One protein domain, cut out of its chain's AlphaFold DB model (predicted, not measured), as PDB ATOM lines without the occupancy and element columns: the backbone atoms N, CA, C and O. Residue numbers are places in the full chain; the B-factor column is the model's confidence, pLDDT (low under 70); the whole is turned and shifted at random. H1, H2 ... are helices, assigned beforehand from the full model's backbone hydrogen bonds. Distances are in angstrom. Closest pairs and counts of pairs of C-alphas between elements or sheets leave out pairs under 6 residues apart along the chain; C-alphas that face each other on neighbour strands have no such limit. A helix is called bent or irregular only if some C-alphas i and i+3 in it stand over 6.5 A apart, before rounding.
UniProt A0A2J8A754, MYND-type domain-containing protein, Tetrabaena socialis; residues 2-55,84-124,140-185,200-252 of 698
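This is residues 2 to 55, 84 to 124, 140 to 185 and 200 to 252 of the 698 residues of the protein "MYND-type domain-containing protein" of Tetrabaena socialis (UniProt A0A2J8A754). Three long helical rods, H7 and the two arms of the bent helix H8, run side by side with their centres in a triangle. The kinked helix H5 packs on arm H8a, H1 lies along H5's other side, H3 crosses one flank of H5 and H7, and H2 and H6 gather near the end of H5, with little H4 at the far end. The printed part has 194 residues with eight named helices, H1 to H8 in order, and no named strand: the class is all helix. It is compact, with a radius of gyration of the C-alphas of 16.2 A, and spans 51 by 36 by 29 A.

H1, residues 2 to 18, touches the hub H5, residues 102 to 121, closest at the C-alphas of Asp 13 and Ala 111, 4.5 A. H2, residues 22 to 32, is close to but not clearly touching H1; the C-alphas of Ile 16 and Val 28 are closest, 6.9 A. H3, residues 35 to 50, touches H7, residues 156 to 185, with residues 45 to 50 alone, at a steep tilt of 59 degrees; the C-alphas of Ala 49 and Cys 166 are closest, 4.5 A. H4, residues 88 to 93, is apart from H5. H6, residues 140 to 152, touches H5, closest at the C-alphas of Pro 116 and Ala 149, 5.5 A. H1, H2, H5 and H6 form an up and down bundle, each running against the one before it. H8, residues 200 to 251, was assigned as one helix by its hydrogen bonds but is bent: C-alphas 225 and 228 are 8.9 A apart. Arm H8a, residues 200 to 225, touches H5, closest at the C-alphas of Val 106 and Leu 208, 5.6 A. Arm H8b, residues 228 to 251, touches H7 at a shallow tilt of 13 degrees, the same way; the C-alphas of Ala 164 and Val 237 are closest, 4.4 A. Every O i to N i+4 pair is within hydrogen-bond range in H1, H3, H4 and H7, against 5 of 7 in H2, 14 of 16 in H5, 7 of 9 in H6, 19 of 22 in H8a and 18 of 20 in H8b.

H1 begins at C-alpha 2, (-47.920, -21.203, 30.796). H5 is 25.0 A long, with a kink of 45 degrees near residue 113. H7 is 42.1 A long, H8a 40.6 A and H8b 35.5 A, ending at C-alpha 251, (-21.288, -34.259, 23.157).

The C-alphas farthest apart, Glu 140 and Lys 184, are 51.4 A apart. Residues 56 to 83, 125 to 139 and 186 to 199 are cut out, with C-alpha gaps of 22.9, 13.5 and 12.2 A. Of the links printed whole, none is long. Mean pLDDT of the printed part is 83.6; 12 residues are under 70, among them 53 to 55 and 84 to 86.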
ATOM      1  N   ALA A   2     -49.313 -20.737  30.924       78.56
ATOM      2  CA  ALA A   2     -47.920 -21.203  30.796       78.56
ATOM      3  C   ALA A   2     -46.950 -20.081  30.362       78.56
ATOM      4  O   ALA A   2     -45.986 -19.810  31.062       78.56
ATOM      5  N   THR A   3     -47.277 -19.318  29.316       81.19
ATOM      6  CA  THR A   3     -46.487 -18.144  28.896       81.19
ATOM      7  C   THR A   3     -46.269 -17.143  30.035       81.19
ATOM      8  O   THR A   3     -45.157 -16.692  30.253       81.19
ATOM      9  N   ALA A   4     -47.299 -16.862  30.838       86.12
ATOM     10  CA  ALA A   4     -47.181 -15.931  31.958       86.12
ATOM     11  C   ALA A   4     -46.230 -16.446  33.047       86.12
ATOM     12  O   ALA A   4     -45.410 -15.678  33.542       86.12
ATOM     13  N   GLN A   5     -46.294 -17.732  33.412       84.75
ATOM     14  CA  GLN A   5     -45.363 -18.256  34.420       84.75
ATOM     15  C   GLN A   5     -43.936 -18.323  33.839       84.75
ATOM     16  O   GLN A   5     -42.985 -18.061  34.568       84.75
ATOM     17  N   PHE A   6     -43.780 -18.561  32.530       84.88
ATOM     18  CA  PHE A   6     -42.482 -18.530  31.847       84.88
ATOM     19  C   PHE A   6     -41.874 -17.130  31.910       84.88
ATOM     20  O   PHE A   6     -40.737 -16.972  32.340       84.88
ATOM     21  N   THR A   7     -42.659 -16.101  31.579       89.31
ATOM     22  CA  THR A   7     -42.244 -14.698  31.695       89.31
ATOM     23  C   THR A   7     -41.843 -14.343  33.127       89.31
ATOM     24  O   THR A   7     -40.846 -13.649  33.322       89.31
ATOM     25  N   VAL A   8     -42.573 -14.836  34.136       91.06
ATOM     26  CA  VAL A   8     -42.224 -14.614  35.549       91.06
ATOM     27  C   VAL A   8     -40.878 -15.249  35.896       91.06
ATOM     28  O   VAL A   8     -40.025 -14.560  36.447       91.06
ATOM     29  N   PHE A   9     -40.646 -16.520  35.552       90.19
ATOM     30  CA  PHE A   9     -39.359 -17.168  35.835       90.19
ATOM     31  C   PHE A   9     -38.202 -16.529  35.066       90.19
ATOM     32  O   PHE A   9     -37.153 -16.300  35.655       90.19
ATOM     33  N   ASN A  10     -38.414 -16.148  33.806       89.19
ATOM     34  CA  ASN A  10     -37.411 -15.433  33.020       89.19
ATOM     35  C   ASN A  10     -37.068 -14.065  33.642       89.19
ATOM     36  O   ASN A  10     -35.907 -13.683  33.727       89.19
ATOM     37  N   SER A  11     -38.068 -13.348  34.165       93.00
ATOM     38  CA  SER A  11     -37.838 -12.080  34.876       93.00
ATOM     39  C   SER A  11     -37.061 -12.282  36.179       93.00
ATOM     40  O   SER A  11     -36.208 -11.464  36.519       93.00
ATOM     41  N   LEU A  12     -37.343 -13.365  36.913       90.75
ATOM     42  CA  LEU A  12     -36.603 -13.717  38.127       90.75
ATOM     43  C   LEU A  12     -35.150 -14.071  37.809       90.75
ATOM     44  O   LEU A  12     -34.254 -13.598  38.503       90.75
ATOM     45  N   ASP A  13     -34.914 -14.859  36.763       88.56
ATOM     46  CA  ASP A  13     -33.568 -15.217  36.323       88.56
ATOM     47  C   ASP A  13     -32.769 -13.980  35.889       88.56
ATOM     48  O   ASP A  13     -31.688 -13.718  36.415       88.56
ATOM     49  N   ALA A  14     -33.356 -13.123  35.049       89.31
ATOM     50  CA  ALA A  14     -32.747 -11.857  34.646       89.31
ATOM     51  C   ALA A  14     -32.413 -10.956  35.849       89.31
ATOM     52  O   ALA A  14     -31.352 -10.334  35.888       89.31
ATOM     53  N   LEU A  15     -33.283 -10.906  36.864       89.56
ATOM     54  CA  LEU A  15     -33.021 -10.160  38.096       89.56
ATOM     55  C   LEU A  15     -31.822 -10.729  38.869       89.56
ATOM     56  O   LEU A  15     -30.978  -9.967  39.349       89.56
ATOM     57  N   ILE A  16     -31.720 -12.057  38.969       87.62
ATOM     58  CA  ILE A  16     -30.575 -12.730  39.590       87.62
ATOM     59  C   ILE A  16     -29.304 -12.431  38.792       87.62
ATOM     60  O   ILE A  16     -28.273 -12.106  39.388       87.62
ATOM     61  N   GLU A  17     -29.373 -12.462  37.462       85.50
ATOM     62  CA  GLU A  17     -28.265 -12.130  36.571       85.50
ATOM     63  C   GLU A  17     -27.789 -10.681  36.700       85.50
ATOM     64  O   GLU A  17     -26.586 -10.434  36.768       85.50
ATOM     65  N   MET A  18     -28.700  -9.720  36.845       86.81
ATOM     66  CA  MET A  18     -28.334  -8.321  37.094       86.81
ATOM     67  C   MET A  18     -27.659  -8.118  38.460       86.81
ATOM     68  O   MET A  18     -26.848  -7.206  38.617       86.81
ATOM     69  N   SER A  19     -27.922  -8.990  39.438       82.69
ATOM     70  CA  SER A  19     -27.320  -8.933  40.781       82.69
ATOM     71  C   SER A  19     -25.920  -9.555  40.889       82.69
ATOM     72  O   SER A  19     -25.472  -9.895  41.982       82.69
ATOM     73  N   ARG A  20     -25.194  -9.685  39.766       73.69
ATOM     74  CA  ARG A  20     -23.797 -10.170  39.730       73.69
ATOM     75  C   ARG A  20     -22.856  -9.390  40.658       73.69
ATOM     76  O   ARG A  20     -21.851  -9.946  41.092       73.69
ATOM     77  N   SER A  21     -23.163  -8.133  40.982       74.00
ATOM     78  CA  SER A  21     -22.450  -7.376  42.013       74.00
ATOM     79  C   SER A  21     -23.055  -7.644  43.398       74.00
ATOM     80  O   SER A  21     -24.257  -7.485  43.614       74.00
ATOM     81  N   CYS A  22     -22.213  -8.008  44.376       65.81
ATOM     82  CA  CYS A  22     -22.641  -8.361  45.740       65.81
ATOM     83  C   CYS A  22     -23.535  -7.303  46.422       65.81
ATOM     84  O   CYS A  22     -24.283  -7.643  47.334       65.81
ATOM     85  N   GLY A  23     -23.500  -6.042  45.975       76.69
ATOM     86  CA  GLY A  23     -24.319  -4.953  46.517       76.69
ATOM     87  C   GLY A  23     -25.828  -5.074  46.260       76.69
ATOM     88  O   GLY A  23     -26.604  -4.487  47.004       76.69
ATOM     89  N   GLY A  24     -26.268  -5.838  45.252       78.44
ATOM     90  CA  GLY A  24     -27.698  -6.047  44.961       78.44
ATOM     91  C   GLY A  24     -28.289  -7.330  45.554       78.44
ATOM     92  O   GLY A  24     -29.506  -7.527  45.526       78.44
ATOM     93  N   LEU A  25     -27.440  -8.213  46.085       79.56
ATOM     94  CA  LEU A  25     -27.819  -9.585  46.421       79.56
ATOM     95  C   LEU A  25     -28.837  -9.643  47.573       79.56
ATOM     96  O   LEU A  25     -29.697 -10.519  47.581       79.56
ATOM     97  N   GLU A  26     -28.782  -8.704  48.521       82.62
ATOM     98  CA  GLU A  26     -29.696  -8.653  49.671       82.62
ATOM     99  C   GLU A  26     -31.131  -8.296  49.260       82.62
ATOM    100  O   GLU A  26     -32.073  -8.977  49.662       82.62
ATOM    101  N   ALA A  27     -31.310  -7.292  48.394       87.12
ATOM    102  CA  ALA A  27     -32.628  -6.895  47.895       87.12
ATOM    103  C   ALA A  27     -33.265  -7.998  47.033       87.12
ATOM    104  O   ALA A  27     -34.447  -8.314  47.192       87.12
ATOM    105  N   VAL A  28     -32.468  -8.635  46.167       87.56
ATOM    106  CA  VAL A  28     -32.919  -9.793  45.380       87.56
ATOM    107  C   VAL A  28     -33.266 -10.964  46.299       87.56
ATOM    108  O   VAL A  28     -34.305 -11.593  46.121       87.56
ATOM    109  N   THR A  29     -32.467 -11.215  47.335       85.50
ATOM    110  CA  THR A  29     -32.749 -12.253  48.338       85.50
ATOM    111  C   THR A  29     -34.044 -11.971  49.093       85.50
ATOM    112  O   THR A  29     -34.839 -12.887  49.270       85.50
ATOM    113  N   ALA A  30     -34.311 -10.723  49.483       89.44
ATOM    114  CA  ALA A  30     -35.561 -10.347  50.140       89.44
ATOM    115  C   ALA A  30     -36.782 -10.587  49.235       89.44
ATOM    116  O   ALA A  30     -37.783 -11.140  49.692       89.44
ATOM    117  N   LEU A  31     -36.685 -10.250  47.943       92.06
ATOM    118  CA  LEU A  31     -37.739 -10.539  46.968       92.06
ATOM    119  C   LEU A  31     -37.940 -12.048  46.772       92.06
ATOM    120  O   LEU A  31     -39.069 -12.532  46.797       92.06
ATOM    121  N   LEU A  32     -36.855 -12.808  46.611       89.62
ATOM    122  CA  LEU A  32     -36.903 -14.266  46.454       89.62
ATOM    123  C   LEU A  32     -37.360 -14.987  47.728       89.62
ATOM    124  O   LEU A  32     -37.831 -16.125  47.646       89.62
ATOM    125  N   ALA A  33     -37.219 -14.336  48.883       89.50
ATOM    126  CA  ALA A  33     -37.719 -14.790  50.171       89.50
ATOM    127  C   ALA A  33     -39.193 -14.425  50.414       89.50
ATOM    128  O   ALA A  33     -39.783 -14.899  51.386       89.50
ATOM    129  N   ALA A  34     -39.811 -13.616  49.547       93.56
ATOM    130  CA  ALA A  34     -41.220 -13.274  49.678       93.56
ATOM    131  C   ALA A  34     -42.087 -14.549  49.579       93.56
ATOM    132  O   ALA A  34     -41.916 -15.317  48.628       93.56
ATOM    133  N   PRO A  35     -43.045 -14.781  50.500       91.94
ATOM    134  CA  PRO A  35     -43.769 -16.053  50.596       91.94
ATOM    135  C   PRO A  35     -44.431 -16.528  49.296       91.94
ATOM    136  O   PRO A  35     -44.483 -17.728  49.038       91.94
ATOM    137  N   ASP A  36     -44.926 -15.610  48.464       91.06
ATOM    138  CA  ASP A  36     -45.542 -15.949  47.176       91.06
ATOM    139  C   ASP A  36     -44.518 -16.385  46.127       91.06
ATOM    140  O   ASP A  36     -44.721 -17.391  45.446       91.06
ATOM    141  N   VAL A  37     -43.388 -15.677  46.043       89.56
ATOM    142  CA  VAL A  37     -42.273 -16.030  45.151       89.56
ATOM    143  C   VAL A  37     -41.669 -17.366  45.576       89.56
ATOM    144  O   VAL A  37     -41.318 -18.192  44.732       89.56
ATOM    145  N   GLN A  38     -41.620 -17.623  46.882       90.25
ATOM    146  CA  GLN A  38     -41.234 -18.917  47.419       90.25
ATOM    147  C   GLN A  38     -42.212 -20.018  47.026       90.25
ATOM    148  O   GLN A  38     -41.836 -20.971  46.354       90.25
ATOM    149  N   ARG A  39     -43.497 -19.883  47.358       89.12
ATOM    150  CA  ARG A  39     -44.505 -20.881  46.971       89.12
ATOM    151  C   ARG A  39     -44.449 -21.202  45.476       89.12
ATOM    152  O   ARG A  39     -44.506 -22.374  45.116       89.12
ATOM    153  N   LEU A  40     -44.263 -20.183  44.636       88.69
ATOM    154  CA  LEU A  40     -44.075 -20.330  43.195       88.69
ATOM    155  C   LEU A  40     -42.829 -21.164  42.840       88.69
ATOM    156  O   LEU A  40     -42.942 -22.157  42.124       88.69
ATOM    157  N   ARG A  41     -41.647 -20.785  43.346       89.62
ATOM    158  CA  ARG A  41     -40.368 -21.476  43.086       89.62
ATOM    159  C   ARG A  41     -40.389 -22.931  43.564       89.62
ATOM    160  O   ARG A  41     -39.900 -23.818  42.872       89.62
ATOM    161  N   TRP A  42     -40.994 -23.191  44.718       88.94
ATOM    162  CA  TRP A  42     -41.118 -24.542  45.260       88.94
ATOM    163  C   TRP A  42     -42.097 -25.393  44.458       88.94
ATOM    164  O   TRP A  42     -41.753 -26.513  44.101       88.94
ATOM    165  N   ALA A  43     -43.279 -24.866  44.126       88.50
ATOM    166  CA  ALA A  43     -44.252 -25.591  43.310       88.50
ATOM    167  C   ALA A  43     -43.661 -25.992  41.947       88.50
ATOM    168  O   ALA A  43     -43.934 -27.081  41.447       88.50
ATOM    169  N   ALA A  44     -42.809 -25.135  41.379       86.88
ATOM    170  CA  ALA A  44     -42.056 -25.424  40.166       86.88
ATOM    171  C   ALA A  44     -41.072 -26.600  40.326       86.88
ATOM    172  O   ALA A  44     -41.069 -27.497  39.482       86.88
ATOM    173  N   LEU A  45     -40.288 -26.659  41.414       87.75
ATOM    174  CA  LEU A  45     -39.430 -27.822  41.701       87.75
ATOM    175  C   LEU A  45     -40.236 -29.104  41.912       87.75
ATOM    176  O   LEU A  45     -39.869 -30.150  41.392       87.75
ATOM    177  N   GLU A  46     -41.339 -29.038  42.657       90.69
ATOM    178  CA  GLU A  46     -42.182 -30.212  42.915       90.69
ATOM    179  C   GLU A  46     -42.753 -30.809  41.638       90.69
ATOM    180  O   GLU A  46     -42.892 -32.022  41.519       90.69
ATOM    181  N   GLN A  47     -43.064 -29.965  40.663       86.81
ATOM    182  CA  GLN A  47     -43.551 -30.421  39.370       86.81
ATOM    183  C   GLN A  47     -42.464 -31.010  38.507       86.81
ATOM    184  O   GLN A  47     -42.707 -32.007  37.838       86.81
ATOM    185  N   LEU A  48     -41.279 -30.410  38.528       86.62
ATOM    186  CA  LEU A  48     -40.134 -30.954  37.824       86.62
ATOM    187  C   LEU A  48     -39.738 -32.326  38.391       86.62
ATOM    188  O   LEU A  48     -39.462 -33.253  37.630       86.62
ATOM    189  N   ALA A  49     -39.798 -32.470  39.715       88.12
ATOM    190  CA  ALA A  49     -39.641 -33.739  40.413       88.12
ATOM    191  C   ALA A  49     -40.753 -34.739  40.047       88.12
ATOM    192  O   ALA A  49     -40.469 -35.894  39.754       88.12
ATOM    193  N   ALA A  50     -42.016 -34.304  40.013       87.25
ATOM    194  CA  ALA A  50     -43.152 -35.160  39.654       87.25
ATOM    195  C   ALA A  50     -43.197 -35.545  38.164       87.25
ATOM    196  O   ALA A  50     -43.891 -36.491  37.806       87.25
ATOM    197  N   ALA A  51     -42.487 -34.813  37.302       82.75
ATOM    198  CA  ALA A  51     -42.331 -35.135  35.886       82.75
ATOM    199  C   ALA A  51     -41.291 -36.240  35.635       82.75
ATOM    200  O   ALA A  51     -41.133 -36.663  34.488       82.75
ATOM    201  N   ALA A  52     -40.588 -36.705  36.676       74.81
ATOM    202  CA  ALA A  52     -39.685 -37.841  36.564       74.81
ATOM    203  C   ALA A  52     -40.464 -39.076  36.080       74.81
ATOM    204  O   ALA A  52     -41.545 -39.354  36.608       74.81
ATOM    205  N   PRO A  53     -39.951 -39.825  35.089       69.31
ATOM    206  CA  PRO A  53     -40.605 -41.050  34.651       69.31
ATOM    207  C   PRO A  53     -40.726 -42.019  35.832       69.31
ATOM    208  O   PRO A  53     -39.743 -42.301  36.525       69.31
ATOM    209  N   THR A  54     -41.938 -42.517  36.075       57.97
ATOM    210  CA  THR A  54     -42.251 -43.448  37.161       57.97
ATOM    211  C   THR A  54     -41.734 -44.844  36.831       57.97
ATOM    212  O   THR A  54     -42.495 -45.739  36.513       57.97
ATOM    213  N   SER A  55     -40.420 -45.045  36.935       53.12
ATOM    214  CA  SER A  55     -39.734 -46.323  36.697       53.12
ATOM    215  C   SER A  55     -39.875 -46.898  35.270       53.12
ATOM    216  O   SER A  55     -40.753 -46.548  34.489       53.12
ATOM    217  N   LEU A  84     -49.429 -25.632  34.202       64.19
ATOM    218  CA  LEU A  84     -49.445 -26.005  32.790       64.19
ATOM    219  C   LEU A  84     -48.046 -26.039  32.159       64.19
ATOM    220  O   LEU A  84     -47.863 -26.704  31.150       64.19
ATOM    221  N   LEU A  85     -47.060 -25.340  32.727       64.56
ATOM    222  CA  LEU A  85     -45.779 -25.091  32.056       64.56
ATOM    223  C   LEU A  85     -44.913 -26.329  31.839       64.56
ATOM    224  O   LEU A  85     -44.232 -26.417  30.827       64.56
ATOM    225  N   LEU A  86     -44.960 -27.276  32.775       65.56
ATOM    226  CA  LEU A  86     -44.209 -28.529  32.703       65.56
ATOM    227  C   LEU A  86     -45.066 -29.699  32.210       65.56
ATOM    228  O   LEU A  86     -44.623 -30.845  32.215       65.56
ATOM    229  N   GLN A  87     -46.297 -29.438  31.761       75.62
ATOM    230  CA  GLN A  87     -47.104 -30.492  31.173       75.62
ATOM    231  C   GLN A  87     -46.580 -30.837  29.770       75.62
ATOM    232  O   GLN A  87     -46.535 -29.954  28.910       75.62
ATOM    233  N   PRO A  88     -46.258 -32.115  29.483       65.75
ATOM    234  CA  PRO A  88     -45.659 -32.511  28.206       65.75
ATOM    235  C   PRO A  88     -46.456 -32.063  26.973       65.75
ATOM    236  O   PRO A  88     -45.873 -31.684  25.963       65.75
ATOM    237  N   HIS A  89     -47.791 -32.059  27.054       70.62
ATOM    238  CA  HIS A  89     -48.655 -31.601  25.963       70.62
ATOM    239  C   HIS A  89     -48.601 -30.082  25.753       70.62
ATOM    240  O   HIS A  89     -48.648 -29.634  24.614       70.62
ATOM    241  N   VAL A  90     -48.444 -29.288  26.815       76.56
ATOM    242  CA  VAL A  90     -48.298 -27.830  26.705       76.56
ATOM    243  C   VAL A  90     -46.948 -27.481  26.087       76.56
ATOM    244  O   VAL A  90     -46.907 -26.659  25.182       76.56
ATOM    245  N   ILE A  91     -45.864 -28.153  26.489       70.00
ATOM    246  CA  ILE A  91     -44.532 -27.941  25.896       70.00
ATOM    247  C   ILE A  91     -44.502 -28.329  24.414       70.00
ATOM    248  O   ILE A  91     -43.935 -27.598  23.606       70.00
ATOM    249  N   ARG A  92     -45.139 -29.448  24.039       71.94
ATOM    250  CA  ARG A  92     -45.235 -29.887  22.634       71.94
ATOM    251  C   ARG A  92     -46.035 -28.930  21.751       71.94
ATOM    252  O   ARG A  92     -45.730 -28.818  20.572       71.94
ATOM    253  N   LEU A  93     -47.059 -28.278  22.302       74.25
ATOM    254  CA  LEU A  93     -47.957 -27.396  21.549       74.25
ATOM    255  C   LEU A  93     -47.536 -25.920  21.583       74.25
ATOM    256  O   LEU A  93     -48.096 -25.120  20.835       74.25
ATOM    257  N   HIS A  94     -46.593 -25.533  22.446       74.81
ATOM    258  CA  HIS A  94     -46.194 -24.137  22.573       74.81
ATOM    259  C   HIS A  94     -45.208 -23.746  21.457       74.81
ATOM    260  O   HIS A  94     -44.124 -24.331  21.378       74.81
ATOM    261  N   PRO A  95     -45.529 -22.735  20.629       73.25
ATOM    262  CA  PRO A  95     -44.714 -22.364  19.473       73.25
ATOM    263  C   PRO A  95     -43.318 -21.868  19.865       73.25
ATOM    264  O   PRO A  95     -42.367 -22.141  19.151       73.25
ATOM    265  N   GLU A  96     -43.168 -21.217  21.024       73.81
ATOM    266  CA  GLU A  96     -41.855 -20.735  21.496       73.81
ATOM    267  C   GLU A  96     -40.953 -21.852  22.040       73.81
ATOM    268  O   GLU A  96     -39.753 -21.650  22.190       73.81
ATOM    269  N   PHE A  97     -41.517 -23.014  22.389       73.31
ATOM    270  CA  PHE A  97     -40.725 -24.124  22.927       73.31
ATOM    271  C   PHE A  97     -40.368 -25.145  21.856       73.31
ATOM    272  O   PHE A  97     -39.439 -25.914  22.068       73.31
ATOM    273  N   GLU A  98     -41.087 -25.177  20.729       79.62
ATOM    274  CA  GLU A  98     -40.865 -26.126  19.627       79.62
ATOM    275  C   GLU A  98     -40.770 -27.594  20.102       79.62
ATOM    276  O   GLU A  98     -40.016 -28.406  19.570       79.62
ATOM    277  N   GLY A  99     -41.498 -27.939  21.171       78.44
ATOM    278  CA  GLY A  99     -41.431 -29.257  21.806       78.44
ATOM    279  C   GLY A  99     -40.157 -29.548  22.610       78.44
ATOM    280  O   GLY A  99     -39.990 -30.670  23.092       78.44
ATOM    281  N   ARG A 100     -39.273 -28.565  22.803       79.44
ATOM    282  CA  ARG A 100     -38.009 -28.696  23.535       79.44
ATOM    283  C   ARG A 100     -38.204 -28.374  25.017       79.44
ATOM    284  O   ARG A 100     -38.525 -27.255  25.407       79.44
ATOM    285  N   LEU A 101     -37.946 -29.365  25.869       80.62
ATOM    286  CA  LEU A 101     -38.049 -29.235  27.330       80.62
ATOM    287  C   LEU A 101     -36.874 -28.479  27.968       80.62
ATOM    288  O   LEU A 101     -37.018 -27.934  29.058       80.62
ATOM    289  N   ALA A 102     -35.711 -28.445  27.312       81.69
ATOM    290  CA  ALA A 102     -34.480 -27.966  27.934       81.69
ATOM    291  C   ALA A 102     -34.530 -26.472  28.307       81.69
ATOM    292  O   ALA A 102     -34.159 -26.118  29.421       81.69
ATOM    293  N   CYS A 103     -35.038 -25.606  27.424       84.06
ATOM    294  CA  CYS A 103     -35.077 -24.158  27.662       84.06
ATOM    295  C   CYS A 103     -35.998 -23.763  28.846       84.06
ATOM    296  O   CYS A 103     -35.522 -23.090  29.764       84.06
ATOM    297  N   PRO A 104     -37.257 -24.244  28.934       82.75
ATOM    298  CA  PRO A 104     -38.096 -24.019  30.115       82.75
ATOM    299  C   PRO A 104     -37.481 -24.544  31.418       82.75
ATOM    300  O   PRO A 104     -37.566 -23.873  32.448       82.75
ATOM    301  N   CYS A 105     -36.844 -25.720  31.383       85.69
ATOM    302  CA  CYS A 105     -36.174 -26.297  32.549       85.69
ATOM    303  C   CYS A 105     -34.990 -25.441  33.018       85.69
ATOM    304  O   CYS A 105     -34.837 -25.239  34.220       85.69
ATOM    305  N   VAL A 106     -34.186 -24.918  32.087       87.31
ATOM    306  CA  VAL A 106     -33.062 -24.017  32.388       87.31
ATOM    307  C   VAL A 106     -33.555 -22.770  33.115       87.31
ATOM    308  O   VAL A 106     -33.085 -22.493  34.213       87.31
ATOM    309  N   ILE A 107     -34.546 -22.068  32.563       86.56
ATOM    310  CA  ILE A 107     -35.064 -20.819  33.147       86.56
ATOM    311  C   ILE A 107     -35.673 -21.059  34.534       86.56
ATOM    312  O   ILE A 107     -35.434 -20.299  35.473       86.56
ATOM    313  N   LEU A 108     -36.429 -22.148  34.689       87.44
ATOM    314  CA  LEU A 108     -37.038 -22.516  35.963       87.44
ATOM    315  C   LEU A 108     -35.974 -22.826  37.024       87.44
ATOM    316  O   LEU A 108     -36.030 -22.288  38.127       87.44
ATOM    317  N   LEU A 109     -34.987 -23.664  36.704       86.31
ATOM    318  CA  LEU A 109     -33.924 -24.017  37.646       86.31
ATOM    319  C   LEU A 109     -33.004 -22.848  37.956       86.31
ATOM    320  O   LEU A 109     -32.603 -22.708  39.106       86.31
ATOM    321  N   ALA A 110     -32.678 -22.009  36.976       87.31
ATOM    322  CA  ALA A 110     -31.854 -20.832  37.193       87.31
ATOM    323  C   ALA A 110     -32.543 -19.879  38.184       87.31
ATOM    324  O   ALA A 110     -31.975 -19.563  39.232       87.31
ATOM    325  N   ALA A 111     -33.832 -19.589  37.980       86.81
ATOM    326  CA  ALA A 111     -34.634 -18.798  38.915       86.81
ATOM    327  C   ALA A 111     -34.742 -19.422  40.325       86.81
ATOM    328  O   ALA A 111     -34.923 -18.722  41.330       86.81
ATOM    329  N   VAL A 112     -34.645 -20.748  40.436       86.75
ATOM    330  CA  VAL A 112     -34.718 -21.446  41.723       86.75
ATOM    331  C   VAL A 112     -33.353 -21.569  42.408       86.75
ATOM    332  O   VAL A 112     -33.277 -21.411  43.623       86.75
ATOM    333  N   ILE A 113     -32.272 -21.822  41.684       85.81
ATOM    334  CA  ILE A 113     -31.015 -22.321  42.261       85.81
ATOM    335  C   ILE A 113     -29.884 -21.301  42.119       85.81
ATOM    336  O   ILE A 113     -29.014 -21.242  42.989       85.81
ATOM    337  N   ALA A 114     -29.906 -20.444  41.092       85.25
ATOM    338  CA  ALA A 114     -28.799 -19.529  40.815       85.25
ATOM    339  C   ALA A 114     -28.556 -18.545  41.969       85.25
ATOM    340  O   ALA A 114     -27.407 -18.330  42.357       85.25
ATOM    341  N   ALA A 115     -29.615 -17.998  42.573       84.94
ATOM    342  CA  ALA A 115     -29.483 -17.109  43.727       84.94
ATOM    343  C   ALA A 115     -28.883 -17.813  44.963       84.94
ATOM    344  O   ALA A 115     -27.882 -17.312  45.471       84.94
ATOM    345  N   PRO A 116     -29.395 -18.974  45.430       85.44
ATOM    346  CA  PRO A 116     -28.743 -19.751  46.488       85.44
ATOM    347  C   PRO A 116     -27.279 -20.111  46.196       85.44
ATOM    348  O   PRO A 116     -26.433 -19.935  47.069       85.44
ATOM    349  N   VAL A 117     -26.954 -20.556  44.975       84.88
ATOM    350  CA  VAL A 117     -25.569 -20.869  44.574       84.88
ATOM    351  C   VAL A 117     -24.687 -19.629  44.691       84.88
ATOM    352  O   VAL A 117     -23.635 -19.675  45.322       84.88
ATOM    353  N   ARG A 118     -25.110 -18.493  44.129       83.88
ATOM    354  CA  ARG A 118     -24.356 -17.234  44.226       83.88
ATOM    355  C   ARG A 118     -24.207 -16.795  45.675       83.88
ATOM    356  O   ARG A 118     -23.108 -16.476  46.114       83.88
ATOM    357  N   TRP A 119     -25.272 -16.879  46.464       83.75
ATOM    358  CA  TRP A 119     -25.223 -16.546  47.883       83.75
ATOM    359  C   TRP A 119     -24.220 -17.409  48.656       83.75
ATOM    360  O   TRP A 119     -23.472 -16.881  49.477       83.75
ATOM    361  N   LEU A 120     -24.137 -18.712  48.373       83.88
ATOM    362  CA  LEU A 120     -23.216 -19.637  49.044       83.88
ATOM    363  C   LEU A 120     -21.773 -19.566  48.527       83.88
ATOM    364  O   LEU A 120     -20.850 -19.744  49.319       83.88
ATOM    365  N   PHE A 121     -21.568 -19.263  47.241       80.62
ATOM    366  CA  PHE A 121     -20.262 -19.414  46.586       80.62
ATOM    367  C   PHE A 121     -19.664 -18.139  45.979       80.62
ATOM    368  O   PHE A 121     -18.501 -18.174  45.590       80.62
ATOM    369  N   CYS A 122     -20.372 -17.003  45.930       81.25
ATOM    370  CA  CYS A 122     -19.748 -15.727  45.561       81.25
ATOM    371  C   CYS A 122     -18.590 -15.437  46.521       81.25
ATOM    372  O   CYS A 122     -18.783 -15.308  47.735       81.25
ATOM    373  N   SER A 123     -17.375 -15.386  45.988       64.56
ATOM    374  CA  SER A 123     -16.218 -14.936  46.744       64.56
ATOM    375  C   SER A 123     -16.408 -13.447  47.025       64.56
ATOM    376  O   SER A 123     -16.748 -12.677  46.126       64.56
ATOM    377  N   SER A 124     -16.273 -13.030  48.284       62.44
ATOM    378  CA  SER A 124     -16.279 -11.604  48.616       62.44
ATOM    379  C   SER A 124     -14.917 -11.034  48.218       62.44
ATOM    380  O   SER A 124     -14.042 -10.824  49.055       62.44
ATOM    381  N   GLU A 140     -17.083 -18.076  60.196       64.50
ATOM    382  CA  GLU A 140     -18.233 -17.300  60.694       64.50
ATOM    383  C   GLU A 140     -19.126 -16.807  59.545       64.50
ATOM    384  O   GLU A 140     -20.354 -16.810  59.647       64.50
ATOM    385  N   ASN A 141     -18.518 -16.481  58.402       78.25
ATOM    386  CA  ASN A 141     -19.254 -16.082  57.210       78.25
ATOM    387  C   ASN A 141     -20.014 -17.265  56.574       78.25
ATOM    388  O   ASN A 141     -21.124 -17.090  56.081       78.25
ATOM    389  N   ALA A 142     -19.485 -18.492  56.635       79.44
ATOM    390  CA  ALA A 142     -20.165 -19.667  56.083       79.44
ATOM    391  C   ALA A 142     -21.507 -19.953  56.783       79.44
ATOM    392  O   ALA A 142     -22.511 -20.180  56.110       79.44
ATOM    393  N   ALA A 143     -21.558 -19.865  58.117       83.06
ATOM    394  CA  ALA A 143     -22.792 -20.072  58.880       83.06
ATOM    395  C   ALA A 143     -23.857 -19.004  58.568       83.06
ATOM    396  O   ALA A 143     -25.025 -19.334  58.354       83.06
ATOM    397  N   ALA A 144     -23.460 -17.731  58.472       85.12
ATOM    398  CA  ALA A 144     -24.363 -16.643  58.090       85.12
ATOM    399  C   ALA A 144     -24.881 -16.804  56.650       85.12
ATOM    400  O   ALA A 144     -26.066 -16.585  56.379       85.12
ATOM    401  N   ARG A 145     -24.018 -17.247  55.726       85.75
ATOM    402  CA  ARG A 145     -24.394 -17.533  54.336       85.75
ATOM    403  C   ARG A 145     -25.370 -18.699  54.242       85.75
ATOM    404  O   ARG A 145     -26.376 -18.568  53.549       85.75
ATOM    405  N   LEU A 146     -25.133 -19.782  54.982       86.25
ATOM    406  CA  LEU A 146     -26.061 -20.911  55.083       86.25
ATOM    407  C   LEU A 146     -27.403 -20.483  55.686       86.25
ATOM    408  O   LEU A 146     -28.446 -20.816  55.134       86.25
ATOM    409  N   ALA A 147     -27.402 -19.675  56.748       87.56
ATOM    410  CA  ALA A 147     -28.633 -19.150  57.339       87.56
ATOM    411  C   ALA A 147     -29.414 -18.244  56.368       87.56
ATOM    412  O   ALA A 147     -30.643 -18.281  56.339       87.56
ATOM    413  N   GLY A 148     -28.720 -17.440  55.554       86.19
ATOM    414  CA  GLY A 148     -29.326 -16.641  54.485       86.19
ATOM    415  C   GLY A 148     -29.934 -17.511  53.381       86.19
ATOM    416  O   GLY A 148     -31.115 -17.366  53.067       86.19
ATOM    417  N   ALA A 149     -29.165 -18.473  52.863       86.88
ATOM    418  CA  ALA A 149     -29.625 -19.431  51.859       86.88
ATOM    419  C   ALA A 149     -30.802 -20.277  52.366       86.88
ATOM    420  O   ALA A 149     -31.730 -20.558  51.613       86.88
ATOM    421  N   GLY A 150     -30.821 -20.607  53.658       86.94
ATOM    422  CA  GLY A 150     -31.896 -21.368  54.282       86.94
ATOM    423  C   GLY A 150     -33.238 -20.664  54.319       86.94
ATOM    424  O   GLY A 150     -34.269 -21.324  54.369       86.94
ATOM    425  N   ARG A 151     -33.251 -19.332  54.204       89.50
ATOM    426  CA  ARG A 151     -34.504 -18.606  53.990       89.50
ATOM    427  C   ARG A 151     -35.049 -18.848  52.596       89.50
ATOM    428  O   ARG A 151     -36.250 -18.766  52.441       89.50
ATOM    429  N   LEU A 152     -34.206 -19.127  51.599       88.56
ATOM    430  CA  LEU A 152     -34.579 -19.278  50.189       88.56
ATOM    431  C   LEU A 152     -34.897 -20.716  49.767       88.56
ATOM    432  O   LEU A 152     -35.301 -20.905  48.616       88.56
ATOM    433  N   LEU A 153     -34.667 -21.697  50.642       90.56
ATOM    434  CA  LEU A 153     -34.665 -23.122  50.319       90.56
ATOM    435  C   LEU A 153     -35.657 -23.907  51.197       90.56
ATOM    436  O   LEU A 153     -35.956 -23.491  52.317       90.56
ATOM    437  N   PRO A 154     -36.195 -25.044  50.709       90.69
ATOM    438  CA  PRO A 154     -36.986 -25.948  51.537       90.69
ATOM    439  C   PRO A 154     -36.177 -26.497  52.723       90.69
ATOM    440  O   PRO A 154     -34.946 -26.442  52.710       90.69
ATOM    441  N   PRO A 155     -36.851 -27.126  53.708       93.06
ATOM    442  CA  PRO A 155     -36.167 -27.937  54.709       93.06
ATOM    443  C   PRO A 155     -35.206 -28.946  54.049       93.06
ATOM    444  O   PRO A 155     -35.599 -29.531  53.033       93.06
ATOM    445  N   PRO A 156     -34.011 -29.207  54.620       90.94
ATOM    446  CA  PRO A 156     -32.949 -29.983  53.969       90.94
ATOM    447  C   PRO A 156     -33.407 -31.327  53.399       90.94
ATOM    448  O   PRO A 156     -33.166 -31.605  52.232       90.94
ATOM    449  N   ARG A 157     -34.175 -32.114  54.167       91.19
ATOM    450  CA  ARG A 157     -34.711 -33.408  53.700       91.19
ATOM    451  C   ARG A 157     -35.600 -33.282  52.467       91.19
ATOM    452  O   ARG A 157     -35.506 -34.071  51.538       91.19
ATOM    453  N   ARG A 158     -36.480 -32.275  52.450       93.06
ATOM    454  CA  ARG A 158     -37.373 -32.036  51.308       93.06
ATOM    455  C   ARG A 158     -36.587 -31.515  50.111       93.06
ATOM    456  O   ARG A 158     -36.915 -31.877  48.990       93.06
ATOM    457  N   LEU A 159     -35.575 -30.675  50.344       92.44
ATOM    458  CA  LEU A 159     -34.680 -30.216  49.287       92.44
ATOM    459  C   LEU A 159     -33.927 -31.389  48.661       92.44
ATOM    460  O   LEU A 159     -33.947 -31.488  47.444       92.44
ATOM    461  N   ALA A 160     -33.345 -32.282  49.464       90.25
ATOM    462  CA  ALA A 160     -32.608 -33.442  48.973       90.25
ATOM    463  C   ALA A 160     -33.500 -34.352  48.109       90.25
ATOM    464  O   ALA A 160     -33.168 -34.611  46.955       90.25
ATOM    465  N   ALA A 161     -34.689 -34.724  48.598       90.75
ATOM    466  CA  ALA A 161     -35.639 -35.540  47.836       90.75
ATOM    467  C   ALA A 161     -36.092 -34.869  46.522       90.75
ATOM    468  O   ALA A 161     -36.156 -35.510  45.470       90.75
ATOM    469  N   LEU A 162     -36.384 -33.560  46.550       91.12
ATOM    470  CA  LEU A 162     -36.729 -32.810  45.338       91.12
ATOM    471  C   LEU A 162     -35.550 -32.710  44.377       91.12
ATOM    472  O   LEU A 162     -35.740 -32.845  43.170       91.12
ATOM    473  N   ALA A 163     -34.349 -32.481  44.900       91.31
ATOM    474  CA  ALA A 163     -33.136 -32.394  44.114       91.31
ATOM    475  C   ALA A 163     -32.858 -33.719  43.406       91.31
ATOM    476  O   ALA A 163     -32.535 -33.701  42.221       91.31
ATOM    477  N   ALA A 164     -33.033 -34.852  44.089       88.88
ATOM    478  CA  ALA A 164     -32.815 -36.182  43.529       88.88
ATOM    479  C   ALA A 164     -33.763 -36.453  42.353       88.88
ATOM    480  O   ALA A 164     -33.323 -36.779  41.247       88.88
ATOM    481  N   ALA A 165     -35.061 -36.209  42.560       89.25
ATOM    482  CA  ALA A 165     -36.079 -36.375  41.528       89.25
ATOM    483  C   ALA A 165     -35.883 -35.406  40.347       89.25
ATOM    484  O   ALA A 165     -35.940 -35.824  39.191       89.25
ATOM    485  N   CYS A 166     -35.587 -34.127  40.615       90.44
ATOM    486  CA  CYS A 166     -35.281 -33.156  39.562       90.44
ATOM    487  C   CYS A 166     -34.035 -33.571  38.775       90.44
ATOM    488  O   CYS A 166     -34.053 -33.529  37.548       90.44
ATOM    489  N   SER A 167     -32.970 -34.001  39.454       90.00
ATOM    490  CA  SER A 167     -31.714 -34.389  38.804       90.00
ATOM    491  C   SER A 167     -31.913 -35.555  37.841       90.00
ATOM    492  O   SER A 167     -31.391 -35.508  36.730       90.00
ATOM    493  N   CYS A 168     -32.744 -36.534  38.209       87.94
ATOM    494  CA  CYS A 168     -33.164 -37.614  37.320       87.94
ATOM    495  C   CYS A 168     -33.856 -37.084  36.052       87.94
ATOM    496  O   CYS A 168     -33.369 -37.308  34.940       87.94
ATOM    497  N   THR A 169     -34.944 -36.318  36.207       87.94
ATOM    498  CA  THR A 169     -35.709 -35.752  35.080       87.94
ATOM    499  C   THR A 169     -34.814 -34.952  34.141       87.94
ATOM    500  O   THR A 169     -34.854 -35.107  32.922       87.94
ATOM    501  N   LEU A 170     -33.982 -34.088  34.710       88.56
ATOM    502  CA  LEU A 170     -33.140 -33.174  33.956       88.56
ATOM    503  C   LEU A 170     -31.977 -33.883  33.283       88.56
ATOM    504  O   LEU A 170     -31.654 -33.536  32.152       88.56
ATOM    505  N   CYS A 171     -31.381 -34.891  33.922       87.75
ATOM    506  CA  CYS A 171     -30.368 -35.725  33.288       87.75
ATOM    507  C   CYS A 171     -30.922 -36.373  32.012       87.75
ATOM    508  O   CYS A 171     -30.277 -36.314  30.968       87.75
ATOM    509  N   LEU A 172     -32.144 -36.910  32.059       85.75
ATOM    510  CA  LEU A 172     -32.793 -37.492  30.881       85.75
ATOM    511  C   LEU A 172     -33.063 -36.447  29.789       85.75
ATOM    512  O   LEU A 172     -32.883 -36.733  28.606       85.75
ATOM    513  N   VAL A 173     -33.442 -35.219  30.165       87.38
ATOM    514  CA  VAL A 173     -33.601 -34.100  29.216       87.38
ATOM    515  C   VAL A 173     -32.262 -33.717  28.577       87.38
ATOM    516  O   VAL A 173     -32.210 -33.515  27.363       87.38
ATOM    517  N   VAL A 174     -31.178 -33.655  29.362       87.69
ATOM    518  CA  VAL A 174     -29.819 -33.407  28.857       87.69
ATOM    519  C   VAL A 174     -29.439 -34.489  27.848       87.69
ATOM    520  O   VAL A 174     -29.089 -34.157  26.718       87.69
ATOM    521  N   GLU A 175     -29.558 -35.766  28.215       85.88
ATOM    522  CA  GLU A 175     -29.214 -36.897  27.346       85.88
ATOM    523  C   GLU A 175     -30.019 -36.891  26.042       85.88
ATOM    524  O   GLU A 175     -29.438 -37.024  24.962       85.88
ATOM    525  N   ALA A 176     -31.335 -36.672  26.118       85.81
ATOM    526  CA  ALA A 176     -32.203 -36.609  24.946       85.81
ATOM    527  C   ALA A 176     -31.842 -35.439  24.016       85.81
ATOM    528  O   ALA A 176     -31.743 -35.628  22.801       85.81
ATOM    529  N   GLY A 177     -31.595 -34.248  24.572       86.50
ATOM    530  CA  GLY A 177     -31.197 -33.073  23.790       86.50
ATOM    531  C   GLY A 177     -29.853 -33.273  23.086       86.50
ATOM    532  O   GLY A 177     -29.712 -32.979  21.899       86.50
ATOM    533  N   LEU A 178     -28.877 -33.859  23.782       85.50
ATOM    534  CA  LEU A 178     -27.563 -34.147  23.207       85.50
ATOM    535  C   LEU A 178     -27.620 -35.249  22.143       85.50
ATOM    536  O   LEU A 178     -26.925 -35.151  21.130       85.50
ATOM    537  N   ALA A 179     -28.456 -36.272  22.334       83.62
ATOM    538  CA  ALA A 179     -28.685 -37.310  21.335       83.62
ATOM    539  C   ALA A 179     -29.333 -36.743  20.060       83.62
ATOM    540  O   ALA A 179     -28.886 -37.063  18.957       83.62
ATOM    541  N   ALA A 180     -30.327 -35.859  20.198       85.62
ATOM    542  CA  ALA A 180     -30.958 -35.178  19.066       85.62
ATOM    543  C   ALA A 180     -29.951 -34.311  18.288       85.62
ATOM    544  O   ALA A 180     -29.845 -34.429  17.065       85.62
ATOM    545  N   ALA A 181     -29.135 -33.528  18.999       85.31
ATOM    546  CA  ALA A 181     -28.094 -32.707  18.384       85.31
ATOM    547  C   ALA A 181     -27.009 -33.549  17.682       85.31
ATOM    548  O   ALA A 181     -26.449 -33.133  16.664       85.31
ATOM    549  N   ALA A 182     -26.690 -34.737  18.208       82.94
ATOM    550  CA  ALA A 182     -25.758 -35.666  17.576       82.94
ATOM    551  C   ALA A 182     -26.339 -36.291  16.297       82.94
ATOM    552  O   ALA A 182     -25.621 -36.413  15.306       82.94
ATOM    553  N   ALA A 183     -27.629 -36.643  16.293       85.00
ATOM    554  CA  ALA A 183     -28.302 -37.198  15.119       85.00
ATOM    555  C   ALA A 183     -28.310 -36.214  13.937       85.00
ATOM    556  O   ALA A 183     -28.055 -36.619  12.804       85.00
ATOM    557  N   LYS A 184     -28.520 -34.916  14.198       85.06
ATOM    558  CA  LYS A 184     -28.470 -33.868  13.160       85.06
ATOM    559  C   LYS A 184     -27.076 -33.663  12.567       85.06
ATOM    560  O   LYS A 184     -26.956 -33.356  11.389       85.06
ATOM    561  N   ALA A 185     -26.025 -33.870  13.359       81.62
ATOM    562  CA  ALA A 185     -24.647 -33.699  12.901       81.62
ATOM    563  C   ALA A 185     -24.154 -34.826  11.966       81.62
ATOM    564  O   ALA A 185     -23.123 -34.662  11.322       81.62
ATOM    565  N   GLU A 200     -26.854 -24.486  18.673       83.69
ATOM    566  CA  GLU A 200     -27.998 -23.892  19.369       83.69
ATOM    567  C   GLU A 200     -28.782 -24.938  20.179       83.69
ATOM    568  O   GLU A 200     -29.176 -24.684  21.315       83.69
ATOM    569  N   GLU A 201     -28.899 -26.168  19.668       83.00
ATOM    570  CA  GLU A 201     -29.535 -27.272  20.399       83.00
ATOM    571  C   GLU A 201     -28.749 -27.804  21.594       83.00
ATOM    572  O   GLU A 201     -29.340 -28.358  22.523       83.00
ATOM    573  N   ARG A 202     -27.425 -27.645  21.604       85.75
ATOM    574  CA  ARG A 202     -26.582 -28.151  22.698       85.75
ATOM    575  C   ARG A 202     -26.526 -27.191  23.871       85.75
ATOM    576  O   ARG A 202     -26.420 -27.658  25.003       85.75
ATOM    577  N   ILE A 203     -26.591 -25.882  23.618       86.25
ATOM    578  CA  ILE A 203     -26.417 -24.850  24.651       86.25
ATOM    579  C   ILE A 203     -27.361 -25.083  25.845       86.25
ATOM    580  O   ILE A 203     -26.851 -25.179  26.963       86.25
ATOM    581  N   PRO A 204     -28.684 -25.290  25.665       86.31
ATOM    582  CA  PRO A 204     -29.587 -25.532  26.789       86.31
ATOM    583  C   PRO A 204     -29.209 -26.764  27.618       86.31
ATOM    584  O   PRO A 204     -29.260 -26.713  28.843       86.31
ATOM    585  N   SER A 205     -28.781 -27.859  26.981       86.88
ATOM    586  CA  SER A 205     -28.355 -29.076  27.686       86.88
ATOM    587  C   SER A 205     -27.066 -28.873  28.487       86.88
ATOM    588  O   SER A 205     -26.915 -29.442  29.567       86.88
ATOM    589  N   LEU A 206     -26.136 -28.055  27.986       84.44
ATOM    590  CA  LEU A 206     -24.887 -27.741  28.685       84.44
ATOM    591  C   LEU A 206     -25.142 -26.836  29.896       84.44
ATOM    592  O   LEU A 206     -24.678 -27.156  30.992       84.44
ATOM    593  N   VAL A 207     -25.945 -25.781  29.718       87.12
ATOM    594  CA  VAL A 207     -26.384 -24.893  30.810       87.12
ATOM    595  C   VAL A 207     -27.159 -25.679  31.864       87.12
ATOM    596  O   VAL A 207     -26.970 -25.482  33.063       87.12
ATOM    597  N   LEU A 208     -27.994 -26.629  31.441       87.25
ATOM    598  CA  LEU A 208     -28.720 -27.489  32.363       87.25
ATOM    599  C   LEU A 208     -27.777 -28.372  33.196       87.25
ATOM    600  O   LEU A 208     -27.998 -28.542  34.394       87.25
ATOM    601  N   GLY A 209     -26.690 -28.868  32.600       84.62
ATOM    602  CA  GLY A 209     -25.616 -29.542  33.332       84.62
ATOM    603  C   GLY A 209     -24.961 -28.648  34.396       84.62
ATOM    604  O   GLY A 209     -24.709 -29.116  35.506       84.62
ATOM    605  N   ASP A 210     -24.732 -27.364  34.095       85.06
ATOM    606  CA  ASP A 210     -24.209 -26.384  35.063       85.06
ATOM    607  C   ASP A 210     -25.182 -26.131  36.223       85.06
ATOM    608  O   ASP A 210     -24.782 -26.132  37.392       85.06
ATOM    609  N   LEU A 211     -26.472 -25.982  35.922       88.06
ATOM    610  CA  LEU A 211     -27.516 -25.795  36.932       88.06
ATOM    611  C   LEU A 211     -27.685 -27.025  37.828       88.06
ATOM    612  O   LEU A 211     -27.886 -26.875  39.033       88.06
ATOM    613  N   LEU A 212     -27.544 -28.230  37.270       88.62
ATOM    614  CA  LEU A 212     -27.519 -29.481  38.028       88.62
ATOM    615  C   LEU A 212     -26.332 -29.544  38.995       88.62
ATOM    616  O   LEU A 212     -26.513 -29.881  40.162       88.62
ATOM    617  N   SER A 213     -25.136 -29.143  38.560       86.81
ATOM    618  CA  SER A 213     -23.994 -29.007  39.475       86.81
ATOM    619  C   SER A 213     -24.277 -27.985  40.579       86.81
ATOM    620  O   SER A 213     -23.966 -28.234  41.742       86.81
ATOM    621  N   GLY A 214     -24.921 -26.864  40.242       88.12
ATOM    622  CA  GLY A 214     -25.409 -25.883  41.215       88.12
ATOM    623  C   GLY A 214     -26.365 -26.483  42.248       88.12
ATOM    624  O   GLY A 214     -26.209 -26.233  43.443       88.12
ATOM    625  N   LEU A 215     -27.318 -27.301  41.795       89.12
ATOM    626  CA  LEU A 215     -28.281 -27.998  42.646       89.12
ATOM    627  C   LEU A 215     -27.581 -28.937  43.628       89.12
ATOM    628  O   LEU A 215     -27.855 -28.864  44.824       89.12
ATOM    629  N   ALA A 216     -26.656 -29.760  43.128       88.62
ATOM    630  CA  ALA A 216     -25.843 -30.662  43.937       88.62
ATOM    631  C   ALA A 216     -25.084 -29.898  45.024       88.62
ATOM    632  O   ALA A 216     -25.266 -30.165  46.206       88.62
ATOM    633  N   MET A 217     -24.337 -28.855  44.644       86.50
ATOM    634  CA  MET A 217     -23.590 -28.018  45.587       86.50
ATOM    635  C   MET A 217     -24.467 -27.421  46.692       86.50
ATOM    636  O   MET A 217     -24.087 -27.446  47.864       86.50
ATOM    637  N   VAL A 218     -25.627 -26.861  46.329       88.19
ATOM    638  CA  VAL A 218     -26.563 -26.278  47.301       88.19
ATOM    639  C   VAL A 218     -27.115 -27.358  48.219       88.19
ATOM    640  O   VAL A 218     -27.138 -27.162  49.431       88.19
ATOM    641  N   SER A 219     -27.536 -28.489  47.656       88.62
ATOM    642  CA  SER A 219     -28.109 -29.592  48.419       88.62
ATOM    643  C   SER A 219     -27.082 -30.167  49.401       88.62
ATOM    644  O   SER A 219     -27.379 -30.262  50.588       88.62
ATOM    645  N   THR A 220     -25.835 -30.405  48.970       86.06
ATOM    646  CA  THR A 220     -24.749 -30.899  49.834       86.06
ATOM    647  C   THR A 220     -24.473 -29.930  50.975       86.06
ATOM    648  O   THR A 220     -24.465 -30.332  52.137       86.06
ATOM    649  N   ALA A 221     -24.307 -28.639  50.670       86.88
ATOM    650  CA  ALA A 221     -24.023 -27.623  51.682       86.88
ATOM    651  C   ALA A 221     -25.143 -27.507  52.730       86.88
ATOM    652  O   ALA A 221     -24.875 -27.240  53.901       86.88
ATOM    653  N   PHE A 222     -26.397 -27.713  52.321       84.75
ATOM    654  CA  PHE A 222     -27.563 -27.573  53.190       84.75
ATOM    655  C   PHE A 222     -27.886 -28.845  53.988       84.75
ATOM    656  O   PHE A 222     -28.430 -28.769  55.091       84.75
ATOM    657  N   SER A 223     -27.517 -30.011  53.458       85.56
ATOM    658  CA  SER A 223     -27.735 -31.311  54.092       85.56
ATOM    659  C   SER A 223     -26.686 -31.678  55.141       85.56
ATOM    660  O   SER A 223     -26.932 -32.608  55.901       85.56
ATOM    661  N   MET A 224     -25.580 -30.930  55.275       81.50
ATOM    662  CA  MET A 224     -24.536 -31.205  56.283       81.50
ATOM    663  C   MET A 224     -25.063 -31.276  57.729       81.50
ATOM    664  O   MET A 224     -24.480 -31.958  58.565       81.50
ATOM    665  N   ALA A 225     -26.159 -30.581  58.049       80.50
ATOM    666  CA  ALA A 225     -26.745 -30.597  59.394       80.50
ATOM    667  C   ALA A 225     -27.584 -31.858  59.699       80.50
ATOM    668  O   ALA A 225     -27.856 -32.139  60.863       80.50
ATOM    669  N   ASP A 226     -28.014 -32.598  58.672       86.38
ATOM    670  CA  ASP A 226     -28.868 -33.792  58.770       86.38
ATOM    671  C   ASP A 226     -28.399 -34.850  57.757       86.38
ATOM    672  O   ASP A 226     -29.180 -35.419  56.987       86.38
ATOM    673  N   GLU A 227     -27.079 -35.042  57.726       80.19
ATOM    674  CA  GLU A 227     -26.362 -35.807  56.706       80.19
ATOM    675  C   GLU A 227     -26.910 -37.229  56.596       80.19
ATOM    676  O   GLU A 227     -27.306 -37.654  55.515       80.19
ATOM    677  N   ALA A 228     -27.067 -37.924  57.726       79.88
ATOM    678  CA  ALA A 228     -27.521 -39.311  57.747       79.88
ATOM    679  C   ALA A 228     -28.915 -39.514  57.124       79.88
ATOM    680  O   ALA A 228     -29.170 -40.553  56.516       79.88
ATOM    681  N   ALA A 229     -29.825 -38.545  57.265       85.38
ATOM    682  CA  ALA A 229     -31.175 -38.661  56.720       85.38
ATOM    683  C   ALA A 229     -31.280 -38.214  55.257       85.38
ATOM    684  O   ALA A 229     -32.168 -38.686  54.552       85.38
ATOM    685  N   CYS A 230     -30.404 -37.308  54.813       86.94
ATOM    686  CA  CYS A 230     -30.391 -36.806  53.437       86.94
ATOM    687  C   CYS A 230     -29.474 -37.620  52.512       86.94
ATOM    688  O   CYS A 230     -29.604 -37.508  51.296       86.94
ATOM    689  N   ALA A 231     -28.546 -38.410  53.062       82.25
ATOM    690  CA  ALA A 231     -27.491 -39.076  52.303       82.25
ATOM    691  C   ALA A 231     -27.984 -39.905  51.096       82.25
ATOM    692  O   ALA A 231     -27.393 -39.757  50.028       82.25
ATOM    693  N   PRO A 232     -29.070 -40.707  51.177       82.06
ATOM    694  CA  PRO A 232     -29.542 -41.474  50.019       82.06
ATOM    695  C   PRO A 232     -29.979 -40.583  48.849       82.06
ATOM    696  O   PRO A 232     -29.608 -40.832  47.703       82.06
ATOM    697  N   ASP A 233     -30.730 -39.520  49.142       87.00
ATOM    698  CA  ASP A 233     -31.190 -38.573  48.126       87.00
ATOM    699  C   ASP A 233     -30.007 -37.766  47.564       87.00
ATOM    700  O   ASP A 233     -29.923 -37.544  46.360       87.00
ATOM    701  N   MET A 234     -29.054 -37.376  48.416       84.94
ATOM    702  CA  MET A 234     -27.841 -36.655  48.014       84.94
ATOM    703  C   MET A 234     -26.949 -37.464  47.072       84.94
ATOM    704  O   MET A 234     -26.483 -36.940  46.061       84.94
ATOM    705  N   LEU A 235     -26.756 -38.752  47.355       79.62
ATOM    706  CA  LEU A 235     -26.057 -39.655  46.447       79.62
ATOM    707  C   LEU A 235     -26.760 -39.751  45.101       79.62
ATOM    708  O   LEU A 235     -26.111 -39.713  44.057       79.62
ATOM    709  N   GLN A 236     -28.090 -39.859  45.119       82.81
ATOM    710  CA  GLN A 236     -28.873 -39.919  43.897       82.81
ATOM    711  C   GLN A 236     -28.736 -38.618  43.089       82.81
ATOM    712  O   GLN A 236     -28.580 -38.681  41.869       82.81
ATOM    713  N   VAL A 237     -28.727 -37.450  43.744       86.88
ATOM    714  CA  VAL A 237     -28.416 -36.158  43.105       86.88
ATOM    715  C   VAL A 237     -27.052 -36.210  42.425       86.88
ATOM    716  O   VAL A 237     -26.976 -36.011  41.211       86.88
ATOM    717  N   ASP A 238     -25.992 -36.519  43.172       82.31
ATOM    718  CA  ASP A 238     -24.621 -36.510  42.654       82.31
ATOM    719  C   ASP A 238     -24.438 -37.521  41.510       82.31
ATOM    720  O   ASP A 238     -23.788 -37.212  40.507       82.31
ATOM    721  N   ALA A 239     -25.087 -38.686  41.596       78.62
ATOM    722  CA  ALA A 239     -25.108 -39.697  40.546       78.62
ATOM    723  C   ALA A 239     -25.702 -39.171  39.230       78.62
ATOM    724  O   ALA A 239     -25.072 -39.267  38.169       78.62
ATOM    725  N   TRP A 240     -26.903 -38.586  39.285       85.88
ATOM    726  CA  TRP A 240     -27.577 -38.038  38.106       85.88
ATOM    727  C   TRP A 240     -26.847 -36.828  37.530       85.88
ATOM    728  O   TRP A 240     -26.751 -36.684  36.311       85.88
ATOM    729  N   VAL A 241     -26.289 -35.976  38.388       86.06
ATOM    730  CA  VAL A 241     -25.513 -34.807  37.963       86.06
ATOM    731  C   VAL A 241     -24.235 -35.256  37.254       86.06
ATOM    732  O   VAL A 241     -23.932 -34.752  36.169       86.06
ATOM    733  N   LEU A 242     -23.510 -36.240  37.800       80.56
ATOM    734  CA  LEU A 242     -22.312 -36.779  37.157       80.56
ATOM    735  C   LEU A 242     -22.640 -37.425  35.806       80.56
ATOM    736  O   LEU A 242     -21.906 -37.230  34.832       80.56
ATOM    737  N   ARG A 243     -23.762 -38.147  35.717       82.69
ATOM    738  CA  ARG A 243     -24.256 -38.734  34.465       82.69
ATOM    739  C   ARG A 243     -24.576 -37.661  33.421       82.69
ATOM    740  O   ARG A 243     -24.034 -37.715  32.316       82.69
ATOM    741  N   ALA A 244     -25.344 -36.632  33.784       85.19
ATOM    742  CA  ALA A 244     -25.670 -35.513  32.899       85.19
ATOM    743  C   ALA A 244     -24.407 -34.790  32.401       85.19
ATOM    744  O   ALA A 244     -24.274 -34.482  31.215       85.19
ATOM    745  N   ARG A 245     -23.432 -34.568  33.292       82.19
ATOM    746  CA  ARG A 245     -22.135 -33.971  32.942       82.19
ATOM    747  C   ARG A 245     -21.319 -34.846  32.011       82.19
ATOM    748  O   ARG A 245     -20.726 -34.340  31.060       82.19
ATOM    749  N   THR A 246     -21.309 -36.148  32.252       76.00
ATOM    750  CA  THR A 246     -20.629 -37.113  31.389       76.00
ATOM    751  C   THR A 246     -21.229 -37.098  29.985       76.00
ATOM    752  O   THR A 246     -20.483 -37.029  29.007       76.00
ATOM    753  N   ALA A 247     -22.560 -37.051  29.871       80.81
ATOM    754  CA  ALA A 247     -23.249 -36.892  28.594       80.81
ATOM    755  C   ALA A 247     -22.894 -35.555  27.910       80.81
ATOM    756  O   ALA A 247     -22.542 -35.534  26.728       80.81
ATOM    757  N   ALA A 248     -22.888 -34.446  28.652       81.25
ATOM    758  CA  ALA A 248     -22.485 -33.127  28.153       81.25
ATOM    759  C   ALA A 248     -21.050 -33.118  27.601       81.25
ATOM    760  O   ALA A 248     -20.817 -32.707  26.462       81.25
ATOM    761  N   MET A 249     -20.086 -33.646  28.359       75.75
ATOM    762  CA  MET A 249     -18.689 -33.775  27.927       75.75
ATOM    763  C   MET A 249     -18.528 -34.731  26.745       75.75
ATOM    764  O   MET A 249     -17.628 -34.560  25.918       75.75
ATOM    765  N   ALA A 250     -19.407 -35.730  26.651       72.50
ATOM    766  CA  ALA A 250     -19.458 -36.654  25.537       72.50
ATOM    767  C   ALA A 250     -19.923 -36.000  24.231       72.50
ATOM    768  O   ALA A 250     -19.485 -36.423  23.160       72.50
ATOM    769  N   ALA A 251     -20.793 -34.998  24.311       75.88
ATOM    770  CA  ALA A 251     -21.288 -34.259  23.157       75.88
ATOM    771  C   ALA A 251     -20.409 -33.048  22.792       75.88
ATOM    772  O   ALA A 251     -20.354 -32.657  21.626       75.88
ATOM    773  N   GLY A 252     -19.696 -32.477  23.767       64.94
ATOM    774  CA  GLY A 252     -18.848 -31.287  23.631       64.94
ATOM    775  C   GLY A 252     -17.527 -31.472  22.871       64.94
ATOM    776  O   GLY A 252     -16.632 -30.650  23.019       64.94
TER     777      GLY A 252